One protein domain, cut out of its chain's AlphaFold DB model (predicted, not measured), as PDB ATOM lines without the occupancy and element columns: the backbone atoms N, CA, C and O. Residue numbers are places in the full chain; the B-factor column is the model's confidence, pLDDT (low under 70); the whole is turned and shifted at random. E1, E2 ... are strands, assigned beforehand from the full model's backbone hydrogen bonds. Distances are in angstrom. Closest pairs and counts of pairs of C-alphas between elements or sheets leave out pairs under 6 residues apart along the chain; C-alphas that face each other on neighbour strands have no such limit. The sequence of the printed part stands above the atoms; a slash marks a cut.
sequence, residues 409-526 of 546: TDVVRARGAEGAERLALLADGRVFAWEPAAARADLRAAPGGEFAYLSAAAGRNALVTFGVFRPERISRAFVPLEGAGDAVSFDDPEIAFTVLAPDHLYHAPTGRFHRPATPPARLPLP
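AT A GLANCE: This is residues 409 to 526 of the 546 residues of an uncharacterized protein of Candidatus Rokubacteria bacterium RBG_16_73_20 (UniProt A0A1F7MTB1). Three small sheets are stacked face to face: the sheet of E5 to E8 is the middle layer, with the sheet of E1 to E4 over part of one face and the small sheet of E9 to E11 over part of the other. The strands of the first two sheets run nearly in line, whereas those of the small sheet cross the middle layer slantwise, and a tail, residues 516 to 526, folds back beside E11. The printed part has 118 residues with eleven named strands, E1 to E11 in that order, and no named helix, and its class is all strand. Each sheet is antiparallel, and its strands lie in chain order: E1 E2 E3 E4, E5 E6 E7 E8 and E9 E10 E11. The whole is compact and rounded, with a radius of gyration of the C-alphas of 13.9 A and spans of 38 by 38 by 22 A.

HOW THE PARTS SIT: E5, residues 451 to 458, E6, residues 461 to 469, E7, residues 472 to 480, and E8, residues 488 to 491, form a meander, each strand the antiparallel neighbour of the one before. Within hydrogen-bond range are N 453 and O 465 of the neighbours E5 and E6, at 2.9 A, N 475 and O 466 of the neighbours E6 and E7, at 2.8 A, and N 476 and O 490 of the neighbours E7 and E8, at 2.8 A. This sheet is only just strongly twisted, with C-alphas up to 4.4 A off its best plane. A second meander is made of E1, residues 409 to 414, E2, residues 422 to 427, E3, residues 430 to 435, and E4, residues 440 to 445. Its pairs within hydrogen-bond range include N 412 and O 424 at 3.0 A, N 432 and O 425 at 2.8 A, and N 433 and O 442 at 2.9 A. It is strongly twisted, its strands' lines turning by 71 degrees from edge to edge. These two sheets are face to face, with strands at 16 degrees; the closest C-alphas of E1 and E5 are those of Ala 414 and Ala 457, 4.9 A apart. The closest of E4 and E7 are those of Ala 445 and Val 479, 6.6 A apart, while E1 and E7 are apart. The third meander is E9, residues 497 to 500, E10, residues 504 to 507, and E11, residues 512 to 515, with N 498 and O 506 at 2.9 A and N 514 and O 505 at 2.8 A. It is face to face with the sheet of E5 to E8, its strands at 45 degrees to theirs, which completes a stack of sheets, face to face in turn. The closest C-alphas of E5 and E9 are those of Ala 458 and Leu 500, 5.4 A apart, whereas E11 is apart from E5, E6, E7 and E8. Residues 521 to 522 pair antiparallel with residues 514 to 515 of E11.

IN THESE COORDINATES: E6 is 26.3 A long from first to last C-alpha, beginning at C-alpha 461, (53.860, -51.356, 39.461). E7 is 26.2 A long, E5 22.0 A and E8 10.5 A. E1 begins at C-alpha 409, (53.500, -37.244, 27.373); E1 and E3 are each 16.4 A long, E2 and E4 each 15.8 A. E9 measures 9.7 A, E10 9.9 A and E11 10.4 A, ending at C-alpha 515, (44.467, -54.841, 46.837).

THE WHOLE: The two C-alphas farthest apart, those of Gly 419 and Pro 471, are 44.4 A from each other. The printed part has no cut and no long link; E1 to E2 and E7 to E8 are short links, the others tight. Mean pLDDT of the printed part is 89.8, and residues 416 to 419 are under 70.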
ATOM      1  N   THR A 409      54.105 -38.305  26.556       88.69
ATOM      2  CA  THR A 409      53.500 -37.244  27.373       88.69
ATOM      3  C   THR A 409      53.922 -37.286  28.833       88.69
ATOM      4  O   THR A 409      53.847 -36.266  29.509       88.69
ATOM      5  N   ASP A 410      54.326 -38.452  29.340       93.50
ATOM      6  CA  ASP A 410      54.666 -38.607  30.751       93.50
ATOM      7  C   ASP A 410      55.634 -39.771  30.982       93.50
ATOM      8  O   ASP A 410      55.609 -40.773  30.256       93.50
ATOM      9  N   VAL A 411      56.470 -39.651  32.015       94.31
ATOM     10  CA  VAL A 411      57.461 -40.650  32.414       94.31
ATOM     11  C   VAL A 411      57.636 -40.649  33.930       94.31
ATOM     12  O   VAL A 411      57.918 -39.622  34.539       94.31
ATOM     13  N   VAL A 412      57.581 -41.831  34.549       92.31
ATOM     14  CA  VAL A 412      57.927 -42.004  35.969       92.31
ATOM     15  C   VAL A 412      58.958 -43.108  36.157       92.31
ATOM     16  O   VAL A 412      58.902 -44.158  35.511       92.31
ATOM     17  N   ARG A 413      59.906 -42.903  37.080       90.44
ATOM     18  CA  ARG A 413      60.866 -43.946  37.467       90.44
ATOM     19  C   ARG A 413      60.170 -44.986  38.339       90.44
ATOM     20  O   ARG A 413      59.649 -44.666  39.405       90.44
ATOM     21  N   ALA A 414      60.192 -46.240  37.910       84.62
ATOM     22  CA  ALA A 414      59.756 -47.368  38.717       84.62
ATOM     23  C   ALA A 414      60.962 -47.929  39.481       84.62
ATOM     24  O   ALA A 414      62.007 -48.181  38.886       84.62
ATOM     25  N   ARG A 415      60.826 -48.122  40.802       74.19
ATOM     26  CA  ARG A 415      61.912 -48.626  41.667       74.19
ATOM     27  C   ARG A 415      62.377 -50.007  41.178       74.19
ATOM     28  O   ARG A 415      61.707 -51.009  41.438       74.19
ATOM     29  N   GLY A 416      63.498 -50.049  40.464       61.06
ATOM     30  CA  GLY A 416      64.006 -51.251  39.812       61.06
ATOM     31  C   GLY A 416      64.722 -52.230  40.748       61.06
ATOM     32  O   GLY A 416      64.846 -52.023  41.963       61.06
ATOM     33  N   ALA A 417      65.203 -53.334  40.172       60.16
ATOM     34  CA  ALA A 417      66.220 -54.157  40.819       60.16
ATOM     35  C   ALA A 417      67.534 -53.360  40.931       60.16
ATOM     36  O   ALA A 417      67.737 -52.367  40.238       60.16
ATOM     37  N   GLU A 418      68.433 -53.764  41.828       62.66
ATOM     38  CA  GLU A 418      69.703 -53.053  42.006       62.66
ATOM     39  C   GLU A 418      70.498 -53.020  40.688       62.66
ATOM     40  O   GLU A 418      70.730 -54.062  40.079       62.66
ATOM     41  N   GLY A 419      70.860 -51.819  40.225       61.72
ATOM     42  CA  GLY A 419      71.590 -51.609  38.970       61.72
ATOM     43  C   GLY A 419      70.753 -51.669  37.685       61.72
ATOM     44  O   GLY A 419      71.311 -51.458  36.610       61.72
ATOM     45  N   ALA A 420      69.442 -51.916  37.767       75.81
ATOM     46  CA  ALA A 420      68.541 -51.940  36.615       75.81
ATOM     47  C   ALA A 420      67.472 -50.850  36.756       75.81
ATOM     48  O   ALA A 420      66.534 -50.989  37.541       75.81
ATOM     49  N   GLU A 421      67.609 -49.770  35.987       87.06
ATOM     50  CA  GLU A 421      66.589 -48.722  35.929       87.06
ATOM     51  C   GLU A 421      65.399 -49.185  35.089       87.06
ATOM     52  O   GLU A 421      65.570 -49.752  34.006       87.06
ATOM     53  N   ARG A 422      64.190 -48.905  35.580       90.88
ATOM     54  CA  ARG A 422      62.952 -49.065  34.821       90.88
ATOM     55  C   ARG A 422      62.174 -47.764  34.830       90.88
ATOM     56  O   ARG A 422      61.988 -47.138  35.872       90.88
ATOM     57  N   LEU A 423      61.655 -47.404  33.669       93.12
ATOM     58  CA  LEU A 423      60.780 -46.260  33.484       93.12
ATOM     59  C   LEU A 423      59.412 -46.773  33.034       93.12
ATOM     60  O   LEU A 423      59.326 -47.673  32.198       93.12
ATOM     61  N   ALA A 424      58.345 -46.231  33.609       95.00
ATOM     62  CA  ALA A 424      57.024 -46.324  33.010       95.00
ATOM     63  C   ALA A 424      56.841 -45.096  32.115       95.00
ATOM     64  O   ALA A 424      57.087 -43.979  32.565       95.00
ATOM     65  N   LEU A 425      56.449 -45.316  30.865       95.25
ATOM     66  CA  LEU A 425      56.249 -44.277  29.856       95.25
ATOM     67  C   LEU A 425      54.773 -44.243  29.466       95.25
ATOM     68  O   LEU A 425      54.154 -45.301  29.329       95.25
ATOM     69  N   LEU A 426      54.225 -43.053  29.250       94.38
ATOM     70  CA  LEU A 426      52.905 -42.860  28.667       94.38
ATOM     71  C   LEU A 426      53.056 -42.284  27.258       94.38
ATOM     72  O   LEU A 426      53.654 -41.227  27.071       94.38
ATOM     73  N   ALA A 427      52.500 -42.984  26.273       91.88
ATOM     74  CA  ALA A 427      52.470 -42.553  24.881       91.88
ATOM     75  C   ALA A 427      51.128 -42.935  24.258       91.88
ATOM     76  O   ALA A 427      50.738 -44.100  24.317       91.88
ATOM     77  N   ASP A 428      50.428 -41.971  23.656       86.31
ATOM     78  CA  ASP A 428      49.147 -42.201  22.961       86.31
ATOM     79  C   ASP A 428      48.109 -42.954  23.831       86.31
ATOM     80  O   ASP A 428      47.499 -43.939  23.416       86.31
ATOM     81  N   GLY A 429      47.994 -42.565  25.108       89.06
ATOM     82  CA  GLY A 429      47.096 -43.216  26.076       89.06
ATOM     83  C   GLY A 429      47.489 -44.649  26.468       89.06
ATOM     84  O   GLY A 429      46.719 -45.338  27.141       89.06
ATOM     85  N   ARG A 430      48.678 -45.114  26.065       93.25
ATOM     86  CA  ARG A 430      49.225 -46.443  26.359       93.25
ATOM     87  C   ARG A 430      50.434 -46.360  27.283       93.25
ATOM     88  O   ARG A 430      51.259 -45.458  27.179       93.25
ATOM     89  N   VAL A 431      50.543 -47.334  28.175       95.38
ATOM     90  CA  VAL A 431      51.566 -47.410  29.219       95.38
ATOM     91  C   VAL A 431      52.591 -48.460  28.834       95.38
ATOM     92  O   VAL A 431      52.236 -49.627  28.661       95.38
ATOM     93  N   PHE A 432      53.856 -48.069  28.766       95.00
ATOM     94  CA  PHE A 432      54.973 -48.954  28.461       95.00
ATOM     95  C   PHE A 432      55.894 -49.089  29.669       95.00
ATOM     96  O   PHE A 432      56.123 -48.122  30.391       95.00
ATOM     97  N   ALA A 433      56.442 -50.282  29.883       94.38
ATOM     98  CA  ALA A 433      57.588 -50.481  30.759       94.38
ATOM     99  C   ALA A 433      58.845 -50.491  29.894       94.38
ATOM    100  O   ALA A 433      58.938 -51.292  28.967       94.38
ATOM    101  N   TRP A 434      59.799 -49.621  30.200       93.50
ATOM    102  CA  TRP A 434      61.059 -49.514  29.478       93.50
ATOM    103  C   TRP A 434      62.238 -49.777  30.412       93.50
ATOM    104  O   TRP A 434      62.352 -49.178  31.483       93.50
ATOM    105  N   GLU A 435      63.102 -50.696  29.997       91.94
ATOM    106  CA  GLU A 435      64.331 -51.101  30.676       91.94
ATOM    107  C   GLU A 435      65.519 -50.826  29.749       91.94
ATOM    108  O   GLU A 435      65.899 -51.690  28.952       91.94
ATOM    109  N   PRO A 436      66.127 -49.630  29.852       88.56
ATOM    110  CA  PRO A 436      67.159 -49.182  28.921       88.56
ATOM    111  C   PRO A 436      68.361 -50.130  28.869       88.56
ATOM    112  O   PRO A 436      68.803 -50.530  27.797       88.56
ATOM    113  N   ALA A 437      68.854 -50.564  30.034       88.12
ATOM    114  CA  ALA A 437      70.012 -51.456  30.129       88.12
ATOM    115  C   ALA A 437      69.752 -52.860  29.554       88.12
ATOM    116  O   ALA A 437      70.693 -53.547  29.162       88.12
ATOM    117  N   ALA A 438      68.487 -53.288  29.509       89.19
ATOM    118  CA  ALA A 438      68.078 -54.568  28.940       89.19
ATOM    119  C   ALA A 438      67.647 -54.457  27.470       89.19
ATOM    120  O   ALA A 438      67.278 -55.476  26.888       89.19
ATOM    121  N   ALA A 439      67.672 -53.250  26.884       90.50
ATOM    122  CA  ALA A 439      67.180 -52.982  25.535       90.50
ATOM    123  C   ALA A 439      65.755 -53.543  25.322       90.50
ATOM    124  O   ALA A 439      65.467 -54.199  24.319       90.50
ATOM    125  N   ARG A 440      64.872 -53.333  26.311       91.94
ATOM    126  CA  ARG A 440      63.511 -53.882  26.320       91.94
ATOM    127  C   ARG A 440      62.479 -52.799  26.591       91.94
ATOM    128  O   ARG A 440      62.594 -52.066  27.571       91.94
ATOM    129  N   ALA A 441      61.434 -52.768  25.771       94.25
ATOM    130  CA  ALA A 441      60.227 -51.988  25.998       94.25
ATOM    131  C   ALA A 441      59.002 -52.874  25.752       94.25
ATOM    132  O   ALA A 441      58.936 -53.553  24.733       94.25
ATOM    133  N   ASP A 442      58.036 -52.852  26.669       93.50
ATOM    134  CA  ASP A 442      56.831 -53.679  26.588       93.50
ATOM    135  C   ASP A 442      55.583 -52.826  26.823       93.50
ATOM    136  O   ASP A 442      55.518 -52.073  27.800       93.50
ATOM    137  N   LEU A 443      54.559 -52.983  25.978       94.69
ATOM    138  CA  LEU A 443      53.226 -52.445  26.252       94.69
ATOM    139  C   LEU A 443      52.630 -53.169  27.467       94.69
ATOM    140  O   LEU A 443      52.551 -54.396  27.496       94.69
ATOM    141  N   ARG A 444      52.195 -52.408  28.472       95.06
ATOM    142  CA  ARG A 444      51.661 -52.937  29.737       95.06
ATOM    143  C   ARG A 444      50.170 -52.703  29.902       95.06
ATOM    144  O   ARG A 444      49.485 -53.540  30.479       95.06
ATOM    145  N   ALA A 445      49.667 -51.564  29.431       95.00
ATOM    146  CA  ALA A 445      48.252 -51.232  29.536       95.00
ATOM    147  C   ALA A 445      47.829 -50.180  28.508       95.00
ATOM    148  O   ALA A 445      48.638 -49.375  28.056       95.00
ATOM    149  N   ALA A 446      46.534 -50.146  28.214       93.69
ATOM    150  CA  ALA A 446      45.870 -49.070  27.486       93.69
ATOM    151  C   ALA A 446      44.586 -48.707  28.256       93.69
ATOM    152  O   ALA A 446      43.511 -49.198  27.909       93.69
ATOM    153  N   PRO A 447      44.688 -47.948  29.366       86.56
ATOM    154  CA  PRO A 447      43.566 -47.711  30.278       86.56
ATOM    155  C   PRO A 447      42.353 -47.002  29.640       86.56
ATOM    156  O   PRO A 447      41.257 -47.074  30.192       86.56
ATOM    157  N   GLY A 448      42.521 -46.395  28.458       85.56
ATOM    158  CA  GLY A 448      41.481 -45.650  27.745       85.56
ATOM    159  C   GLY A 448      41.303 -44.229  28.287       85.56
ATOM    160  O   GLY A 448      42.046 -43.797  29.163       85.56
ATOM    161  N   GLY A 449      40.310 -43.503  27.765       88.69
ATOM    162  CA  GLY A 449      40.007 -42.119  28.154       88.69
ATOM    163  C   GLY A 449      40.434 -41.069  27.122       88.69
ATOM    164  O   GLY A 449      41.108 -41.372  26.142       88.69
ATOM    165  N   GLU A 450      39.996 -39.831  27.343       91.38
ATOM    166  CA  GLU A 450      40.381 -38.630  26.584       91.38
ATOM    167  C   GLU A 450      41.685 -38.010  27.109       91.38
ATOM    168  O   GLU A 450      42.370 -37.303  26.374       91.38
ATOM    169  N   PHE A 451      42.043 -38.276  28.368       91.88
ATOM    170  CA  PHE A 451      43.325 -37.892  28.956       91.88
ATOM    171  C   PHE A 451      43.886 -39.026  29.818       91.88
ATOM    172  O   PHE A 451      43.132 -39.831  30.373       91.88
ATOM    173  N   ALA A 452      45.209 -39.050  29.973       94.06
ATOM    174  CA  ALA A 452      45.909 -39.924  30.903       94.06
ATOM    175  C   ALA A 452      47.224 -39.278  31.366       94.06
ATOM    176  O   ALA A 452      47.819 -38.498  30.625       94.06
ATOM    177  N   TYR A 453      47.677 -39.618  32.574       93.56
ATOM    178  CA  TYR A 453      49.002 -39.276  33.103       93.56
ATOM    179  C   TYR A 453      49.449 -40.305  34.157       93.56
ATOM    180  O   TYR A 453      48.629 -40.978  34.800       93.56
ATOM    181  N   LEU A 454      50.758 -40.457  34.335       94.06
ATOM    182  CA  LEU A 454      51.372 -41.352  35.309       94.06
ATOM    183  C   LEU A 454      51.379 -40.671  36.682       94.06
ATOM    184  O   LEU A 454      52.052 -39.675  36.902       94.06
ATOM    185  N   SER A 455      50.628 -41.213  37.644       89.31
ATOM    186  CA  SER A 455      50.575 -40.639  38.997       89.31
ATOM    187  C   SER A 455      51.810 -40.971  39.828       89.31
ATOM    188  O   SER A 455      52.359 -40.111  40.507       89.31
ATOM    189  N   ALA A 456      52.191 -42.248  39.857       87.00
ATOM    190  CA  ALA A 456      53.288 -42.746  40.680       87.00
ATOM    191  C   ALA A 456      53.718 -44.138  40.211       87.00
ATOM    192  O   ALA A 456      52.936 -44.871  39.602       87.00
ATOM    193  N   ALA A 457      54.937 -44.538  40.567       89.06
ATOM    194  CA  ALA A 457      55.401 -45.910  40.416       89.06
ATOM    195  C   ALA A 457      56.129 -46.385  41.677       89.06
ATOM    196  O   ALA A 457      56.905 -45.656  42.292       89.06
ATOM    197  N   ALA A 458      55.887 -47.636  42.062       85.69
ATOM    198  CA  ALA A 458      56.535 -48.255  43.208       85.69
ATOM    199  C   ALA A 458      56.844 -49.726  42.920       85.69
ATOM    200  O   ALA A 458      55.954 -50.546  42.687       85.69
ATOM    201  N   GLY A 459      58.132 -50.070  42.978       82.12
ATOM    202  CA  GLY A 459      58.602 -51.412  42.651       82.12
ATOM    203  C   GLY A 459      58.294 -51.757  41.196       82.12
ATOM    204  O   GLY A 459      58.692 -51.051  40.275       82.12
ATOM    205  N   ARG A 460      57.531 -52.833  41.004       87.31
ATOM    206  CA  ARG A 460      57.141 -53.349  39.687       87.31
ATOM    207  C   ARG A 460      55.783 -52.853  39.192       87.31
ATOM    208  O   ARG A 460      55.244 -53.454  38.274       87.31
ATOM    209  N   ASN A 461      55.203 -51.823  39.801       91.69
ATOM    210  CA  ASN A 461      53.860 -51.356  39.461       91.69
ATOM    211  C   ASN A 461      53.830 -49.840  39.265       91.69
ATOM    212  O   ASN A 461      54.540 -49.104  39.954       91.69
ATOM    213  N   ALA A 462      52.964 -49.392  38.362       94.25
ATOM    214  CA  ALA A 462      52.610 -47.994  38.172       94.25
ATOM    215  C   ALA A 462      51.125 -47.768  38.475       94.25
ATOM    216  O   ALA A 462      50.303 -48.682  38.377       94.25
ATOM    217  N   LEU A 463      50.789 -46.535  38.832       95.50
ATOM    218  CA  LEU A 463      49.424 -46.048  38.937       95.50
ATOM    219  C   LEU A 463      49.213 -44.973  37.878       95.50
ATOM    220  O   LEU A 463      49.941 -43.980  37.846       95.50
ATOM    221  N   VAL A 464      48.213 -45.170  37.032       96.38
ATOM    222  CA  VAL A 464      47.864 -44.242  35.951       96.38
ATOM    223  C   VAL A 464      46.517 -43.628  36.260       96.38
ATOM    224  O   VAL A 464      45.581 -44.364  36.566       96.38
ATOM    225  N   THR A 465      46.415 -42.305  36.177       96.19
ATOM    226  CA  THR A 465      45.125 -41.609  36.199       96.19
ATOM    227  C   THR A 465      44.695 -41.362  34.770       96.19
ATOM    228  O   THR A 465      45.501 -40.946  33.942       96.19
ATOM    229  N   PHE A 466      43.428 -41.616  34.480       95.62
ATOM    230  CA  PHE A 466      42.846 -41.394  33.167       95.62
ATOM    231  C   PHE A 466      41.374 -41.029  33.302       95.62
ATOM    232  O   PHE A 466      40.754 -41.260  34.343       95.62
ATOM    233  N   GLY A 467      40.798 -40.454  32.257       94.38
ATOM    234  CA  GLY A 467      39.407 -40.048  32.324       94.38
ATOM    235  C   GLY A 467      38.859 -39.476  31.036       94.38
ATOM    236  O   GLY A 467      39.537 -39.424  30.014       94.38
ATOM    237  N   VAL A 468      37.602 -39.063  31.101       93.06
ATOM    238  CA  VAL A 468      36.873 -38.378  30.027       93.06
ATOM    239  C   VAL A 468      36.328 -37.066  30.571       93.06
ATOM    240  O   VAL A 468      35.983 -36.996  31.750       93.06
ATOM    241  N   PHE A 469      36.252 -36.023  29.747       88.38
ATOM    242  CA  PHE A 469      35.769 -34.711  30.183       88.38
ATOM    243  C   PHE A 469      34.242 -34.593  30.135       88.38
ATOM    244  O   PHE A 469      33.675 -33.729  30.807       88.38
ATOM    245  N   ARG A 470      33.547 -35.406  29.320       86.44
ATOM    246  CA  ARG A 470      32.096 -35.261  29.089       86.44
ATOM    247  C   ARG A 470      31.349 -36.607  28.985       86.44
ATOM    248  O   ARG A 470      31.393 -37.230  27.927       86.44
ATOM    249  N   PRO A 471      30.563 -37.007  30.009       86.06
ATOM    250  CA  PRO A 471      30.542 -36.446  31.365       86.06
ATOM    251  C   PRO A 471      31.891 -36.664  32.057       86.06
ATOM    252  O   PRO A 471      32.565 -37.646  31.763       86.06
ATOM    253  N   GLU A 472      32.279 -35.767  32.965       88.56
ATOM    254  CA  GLU A 472      33.550 -35.898  33.679       88.56
ATOM    255  C   GLU A 472      33.591 -37.205  34.480       88.56
ATOM    256  O   GLU A 472      32.723 -37.473  35.315       88.56
ATOM    257  N   ARG A 473      34.604 -38.029  34.210       92.00
ATOM    258  CA  ARG A 473      34.882 -39.248  34.967       92.00
ATOM    259  C   ARG A 473      36.381 -39.433  35.077       92.00
ATOM    260  O   ARG A 473      37.059 -39.529  34.058       92.00
ATOM    261  N   ILE A 474      36.862 -39.530  36.311       94.12
ATOM    262  CA  ILE A 474      38.260 -39.799  36.637       94.12
ATOM    263  C   ILE A 474      38.354 -41.215  37.207       94.12
ATOM    264  O   ILE A 474      37.665 -41.578  38.167       94.12
ATOM    265  N   SER A 475      39.217 -42.015  36.600       95.44
ATOM    266  CA  SER A 475      39.491 -43.396  36.969       95.44
ATOM    267  C   SER A 475      40.998 -43.608  37.100       95.44
ATOM    268  O   SER A 475      41.821 -42.785  36.683       95.44
ATOM    269  N   ARG A 476      41.373 -44.737  37.695       96.00
ATOM    270  CA  ARG A 476      42.762 -45.151  37.846       96.00
ATOM    271  C   ARG A 476      42.997 -46.575  37.420       96.00
ATOM    272  O   ARG A 476      42.132 -47.423  37.595       96.00
ATOM    273  N   ALA A 477      44.183 -46.831  36.886       96.56
ATOM    274  CA  ALA A 477      44.649 -48.159  36.532       96.56
ATOM    275  C   ALA A 477      45.898 -48.499  37.339       96.56
ATOM    276  O   ALA A 477      46.913 -47.804  37.264       96.56
ATOM    277  N   PHE A 478      45.822 -49.587  38.102       96.19
ATOM    278  CA  PHE A 478      46.995 -50.244  38.662       96.19
ATOM    279  C   PHE A 478      47.615 -51.117  37.571       96.19
ATOM    280  O   PHE A 478      46.978 -52.063  37.107       96.19
ATOM    281  N   VAL A 479      48.836 -50.794  37.151       96.19
ATOM    282  CA  VAL A 479      49.501 -51.416  36.001       96.19
ATOM    283  C   VAL A 479      50.737 -52.186  36.466       96.19
ATOM    284  O   VAL A 479      51.724 -51.559  36.868       96.19
ATOM    285  N   PRO A 480      50.737 -53.529  36.383       93.81
ATOM    286  CA  PRO A 480      51.951 -54.317  36.539       93.81
ATOM    287  C   PRO A 480      52.934 -53.997  35.414       93.81
ATOM    288  O   PRO A 480      52.591 -54.105  34.239       93.81
ATOM    289  N   LEU A 481      54.169 -53.640  35.755       92.38
ATOM    290  CA  LEU A 481      55.259 -53.339  34.816       92.38
ATOM    291  C   LEU A 481      56.122 -54.571  34.496       92.38
ATOM    292  O   LEU A 481      56.964 -54.517  33.609       92.38
ATOM    293  N   GLU A 482      55.909 -55.680  35.208       87.38
ATOM    294  CA  GLU A 482      56.598 -56.958  35.011       87.38
ATOM    295  C   GLU A 482      55.606 -58.119  34.896       87.38
ATOM    296  O   GLU A 482      54.523 -58.106  35.486       87.38
ATOM    297  N   GLY A 483      56.020 -59.180  34.200       83.25
ATOM    298  CA  GLY A 483      55.263 -60.429  34.106       83.25
ATOM    299  C   GLY A 483      53.981 -60.310  33.277       83.25
ATOM    300  O   GLY A 483      53.762 -59.320  32.583       83.25
ATOM    301  N   ALA A 484      53.131 -61.334  33.343       78.06
ATOM    302  CA  ALA A 484      51.916 -61.452  32.527       78.06
ATOM    303  C   ALA A 484      50.635 -60.942  33.226       78.06
ATOM    304  O   ALA A 484      49.542 -61.363  32.871       78.06
ATOM    305  N   GLY A 485      50.758 -60.118  34.272       83.50
ATOM    306  CA  GLY A 485      49.596 -59.601  35.002       83.50
ATOM    307  C   GLY A 485      48.894 -58.468  34.255       83.50
ATOM    308  O   GLY A 485      49.563 -57.540  33.800       83.50
ATOM    309  N   ASP A 486      47.565 -58.526  34.193       90.25
ATOM    310  CA  ASP A 486      46.732 -57.490  33.578       90.25
ATOM    311  C   ASP A 486      46.592 -56.251  34.472       90.25
ATOM    312  O   ASP A 486      46.644 -56.323  35.706       90.25
ATOM    313  N   ALA A 487      46.372 -55.099  33.838       95.06
ATOM    314  CA  ALA A 487      46.039 -53.870  34.544       95.06
ATOM    315  C   ALA A 487      44.641 -53.945  35.177       95.06
ATOM    316  O   ALA A 487      43.699 -54.478  34.591       95.06
ATOM    317  N   VAL A 488      44.494 -53.361  36.368       96.31
ATOM    318  CA  VAL A 488      43.220 -53.299  37.093       96.31
ATOM    319  C   VAL A 488      42.746 -51.857  37.175       96.31
ATOM    320  O   VAL A 488      43.340 -51.048  37.893       96.31
ATOM    321  N   SER A 489      41.664 -51.552  36.460       96.06
ATOM    322  CA  SER A 489      41.049 -50.224  36.439       96.06
ATOM    323  C   SER A 489      39.914 -50.091  37.456       96.06
ATOM    324  O   SER A 489      39.113 -51.008  37.632       96.06
ATOM    325  N   PHE A 490      39.815 -48.940  38.114       95.81
ATOM    326  CA  PHE A 490      38.779 -48.627  39.097       95.81
ATOM    327  C   PHE A 490      38.464 -47.125  39.126       95.81
ATOM    328  O   PHE A 490      39.278 -46.306  38.708       95.81
ATOM    329  N   ASP A 491      37.277 -46.758  39.611       94.50
ATOM    330  CA  ASP A 491      36.894 -45.352  39.786       94.50
ATOM    331  C   ASP A 491      37.578 -44.749  41.022       94.50
ATOM    332  O   ASP A 491      37.583 -45.362  42.091       94.50
ATOM    333  N   ASP A 492      38.154 -43.554  40.868       93.12
ATOM    334  CA  ASP A 492      38.826 -42.799  41.938       93.12
ATOM    335  C   ASP A 492      38.721 -41.284  41.661       93.12
ATOM    336  O   ASP A 492      39.718 -40.644  41.317       93.12
ATOM    337  N   PRO A 493      37.512 -40.696  41.757       91.75
ATOM    338  CA  PRO A 493      37.286 -39.295  41.403       91.75
ATOM    339  C   PRO A 493      38.033 -38.305  42.305       91.75
ATOM    340  O   PRO A 493      38.296 -37.180  41.894       91.75
ATOM    341  N   GLU A 494      38.388 -38.721  43.521       91.19
ATOM    342  CA  GLU A 494      39.116 -37.900  44.495       91.19
ATOM    343  C   GLU A 494      40.640 -38.051  44.380       91.19
ATOM    344  O   GLU A 494      41.371 -37.371  45.099       91.19
ATOM    345  N   ILE A 495      41.137 -38.926  43.491       91.25
ATOM    346  CA  ILE A 495      42.575 -39.178  43.299       91.25
ATOM    347  C   ILE A 495      43.220 -39.615  44.640       91.25
ATOM    348  O   ILE A 495      44.353 -39.273  44.979       91.25
ATOM    349  N   ALA A 496      42.488 -40.402  45.434       91.81
ATOM    350  CA  ALA A 496      42.820 -40.686  46.830       91.81
ATOM    351  C   ALA A 496      43.871 -41.796  47.010       91.81
ATOM    352  O   ALA A 496      44.454 -41.948  48.091       91.81
ATOM    353  N   PHE A 497      44.105 -42.609  45.975       93.38
ATOM    354  CA  PHE A 497      45.036 -43.735  46.038       93.38
ATOM    355  C   PHE A 497      46.485 -43.384  45.641       93.38
ATOM    356  O   PHE A 497      46.755 -42.509  44.827       93.38
ATOM    357  N   THR A 498      47.448 -44.130  46.171       92.00
ATOM    358  CA  THR A 498      48.822 -44.207  45.649       92.00
ATOM    359  C   THR A 498      49.266 -45.666  45.562       92.00
ATOM    360  O   THR A 498      48.668 -46.543  46.195       92.00
ATOM    361  N   VAL A 499      50.290 -45.952  44.758       92.06
ATOM    362  CA  VAL A 499      50.857 -47.298  44.611       92.06
ATOM    363  C   VAL A 499      52.014 -47.508  45.584       92.06
ATOM    364  O   VAL A 499      52.914 -46.683  45.691       92.06
ATOM    365  N   LEU A 500      52.004 -48.641  46.285       89.31
ATOM    366  CA  LEU A 500      53.050 -49.052  47.214       89.31
ATOM    367  C   LEU A 500      53.605 -50.428  46.845       89.31
ATOM    368  O   LEU A 500      52.873 -51.361  46.514       89.31
ATOM    369  N   ALA A 501      54.920 -50.573  46.996       83.62
ATOM    370  CA  ALA A 501      55.587 -51.852  46.818       83.62
ATOM    371  C   ALA A 501      55.157 -52.880  47.903       83.62
ATOM    372  O   ALA A 501      54.860 -52.505  49.040       83.62
ATOM    373  N   PRO A 502      55.156 -54.193  47.608       79.88
ATOM    374  CA  PRO A 502      55.337 -54.756  46.278       79.88
ATOM    375  C   PRO A 502      54.118 -54.516  45.382       79.88
ATOM    376  O   PRO A 502      54.322 -54.017  44.288       79.88
ATOM    377  N   ASP A 503      52.889 -54.785  45.846       87.19
ATOM    378  CA  ASP A 503      51.683 -54.809  44.998       87.19
ATOM    379  C   ASP A 503      50.426 -54.279  45.724       87.19
ATOM    380  O   ASP A 503      49.381 -54.934  45.758       87.19
ATOM    381  N   HIS A 504      50.527 -53.122  46.379       90.06
ATOM    382  CA  HIS A 504      49.423 -52.561  47.158       90.06
ATOM    383  C   HIS A 504      48.988 -51.195  46.643       90.06
ATOM    384  O   HIS A 504      49.794 -50.399  46.167       90.06
ATOM    385  N   LEU A 505      47.702 -50.910  46.817       93.69
ATOM    386  CA  LEU A 505      47.165 -49.559  46.781       93.69
ATOM    387  C   LEU A 505      47.072 -49.033  48.213       93.69
ATOM    388  O   LEU A 505      46.740 -49.780  49.139       93.69
ATOM    389  N   TYR A 506      47.339 -47.750  48.400       92.62
ATOM    390  CA  TYR A 506      47.186 -47.072  49.679       92.62
ATOM    391  C   TYR A 506      46.244 -45.890  49.530       92.62
ATOM    392  O   TYR A 506      46.485 -45.016  48.706       92.62
ATOM    393  N   HIS A 507      45.166 -45.884  50.309       92.56
ATOM    394  CA  HIS A 507      44.198 -44.796  50.329       92.56
ATOM    395  C   HIS A 507      44.666 -43.738  51.329       92.56
ATOM    396  O   HIS A 507      44.488 -43.910  52.542       92.56
ATOM    397  N   ALA A 508      45.283 -42.667  50.826       89.44
ATOM    398  CA  ALA A 508      45.945 -41.659  51.652       89.44
ATOM    399  C   ALA A 508      45.003 -41.018  52.694       89.44
ATOM    400  O   ALA A 508      45.380 -40.986  53.869       89.44
ATOM    401  N   PRO A 509      43.744 -40.646  52.366       88.44
ATOM    402  CA  PRO A 509      42.843 -40.032  53.348       88.44
ATOM    403  C   PRO A 509      42.438 -40.938  54.520       88.44
ATOM    404  O   PRO A 509      42.197 -40.457  55.621       88.44
ATOM    405  N   THR A 510      42.340 -42.257  54.312       88.06
ATOM    406  CA  THR A 510      41.882 -43.196  55.369       88.06
ATOM    407  C   THR A 510      43.032 -43.949  56.029       88.06
ATOM    408  O   THR A 510      42.831 -44.677  57.008       88.06
ATOM    409  N   GLY A 511      44.233 -43.822  55.469       88.00
ATOM    410  CA  GLY A 511      45.429 -44.518  55.899       88.00
ATOM    411  C   GLY A 511      45.357 -46.040  55.749       88.00
ATOM    412  O   GLY A 511      45.931 -46.762  56.570       88.00
ATOM    413  N   ARG A 512      44.606 -46.560  54.767       89.94
ATOM    414  CA  ARG A 512      44.345 -48.003  54.607       89.94
ATOM    415  C   ARG A 512      44.955 -48.591  53.345       89.94
ATOM    416  O   ARG A 512      44.994 -47.962  52.295       89.94
ATOM    417  N   PHE A 513      45.369 -49.850  53.462       91.50
ATOM    418  CA  PHE A 513      45.843 -50.658  52.348       91.50
ATOM    419  C   PHE A 513      44.687 -51.329  51.620       91.50
ATOM    420  O   PHE A 513      43.720 -51.779  52.238       91.50
ATOM    421  N   HIS A 514      44.830 -51.441  50.309       93.94
ATOM    422  CA  HIS A 514      43.904 -52.112  49.417       93.94
ATOM    423  C   HIS A 514      44.680 -53.014  48.455       93.94
ATOM    424  O   HIS A 514      45.826 -52.738  48.095       93.94
ATOM    425  N   ARG A 515      44.043 -54.104  48.027       93.44
ATOM    426  CA  ARG A 515      44.467 -54.841  46.837       93.44
ATOM    427  C   ARG A 515      43.880 -54.180  45.592       93.44
ATOM    428  O   ARG A 515      42.733 -53.723  45.656       93.44
ATOM    429  N   PRO A 516      44.613 -54.190  44.468       93.19
ATOM    430  CA  PRO A 516      44.046 -53.853  43.170       93.19
ATOM    431  C   PRO A 516      42.856 -54.774  42.871       93.19
ATOM    432  O   PRO A 516      43.002 -55.995  42.830       93.19
ATOM    433  N   ALA A 517      41.672 -54.186  42.743       95.12
ATOM    434  CA  ALA A 517      40.421 -54.835  42.360       95.12
ATOM    435  C   ALA A 517      39.440 -53.749  41.890       95.12
ATOM    436  O   ALA A 517      39.686 -52.560  42.106       95.12
ATOM    437  N   THR A 518      38.320 -54.147  41.293       93.56
ATOM    438  CA  THR A 518      37.268 -53.221  40.847       93.56
ATOM    439  C   THR A 518      35.977 -53.518  41.622       93.56
ATOM    440  O   THR A 518      35.259 -54.447  41.244       93.56
ATOM    441  N   PRO A 519      35.664 -52.785  42.714       94.62
ATOM    442  CA  PRO A 519      36.444 -51.707  43.347       94.62
ATOM    443  C   PRO A 519      37.625 -52.218  44.210       94.62
ATOM    444  O   PRO A 519      37.653 -53.403  44.557       94.62
ATOM    445  N   PRO A 520      38.584 -51.350  44.613       95.88
ATOM    446  CA  PRO A 520      39.756 -51.753  45.394       95.88
ATOM    447  C   PRO A 520      39.399 -52.431  46.721       95.88
ATOM    448  O   PRO A 520      38.717 -51.862  47.578       95.88
ATOM    449  N   ALA A 521      39.922 -53.636  46.947       95.50
ATOM    450  CA  ALA A 521      39.548 -54.457  48.094       95.50
ATOM    451  C   ALA A 521      40.378 -54.103  49.335       95.50
ATOM    452  O   ALA A 521      41.585 -54.349  49.375       95.50
ATOM    453  N   ARG A 522      39.733 -53.552  50.370       93.38
ATOM    454  CA  ARG A 522      40.391 -53.155  51.625       93.38
ATOM    455  C   ARG A 522      41.058 -54.343  52.322       93.38
ATOM    456  O   ARG A 522      40.459 -55.406  52.472       93.38
ATOM    457  N   LEU A 523      42.272 -54.129  52.821       89.06
ATOM    458  CA  LEU A 523      43.011 -55.090  53.633       89.06
ATOM    459  C   LEU A 523      42.867 -54.793  55.139       89.06
ATOM    460  O   LEU A 523      42.844 -53.627  55.542       89.06
ATOM    461  N   PRO A 524      42.782 -55.834  55.994       82.62
ATOM    462  CA  PRO A 524      42.660 -55.667  57.445       82.62
ATOM    463  C   PRO A 524      43.970 -55.222  58.117       82.62
ATOM    464  O   PRO A 524      43.947 -54.707  59.232       82.62
ATOM    465  N   LEU A 525      45.104 -55.424  57.446       75.44
ATOM    466  CA  LEU A 525      46.446 -55.068  57.891       75.44
ATOM    467  C   LEU A 525      47.228 -54.464  56.718       75.44
ATOM    468  O   LEU A 525      46.918 -54.784  55.566       75.44
ATOM    469  N   PRO A 526      48.270 -53.664  56.993       78.44
ATOM    470  CA  PRO A 526      48.759 -53.234  58.315       78.44
ATOM    471  C   PRO A 526      47.932 -52.127  58.993       78.44
ATOM    472  O   PRO A 526      46.928 -51.645  58.467       78.44
TER     473      PRO A 526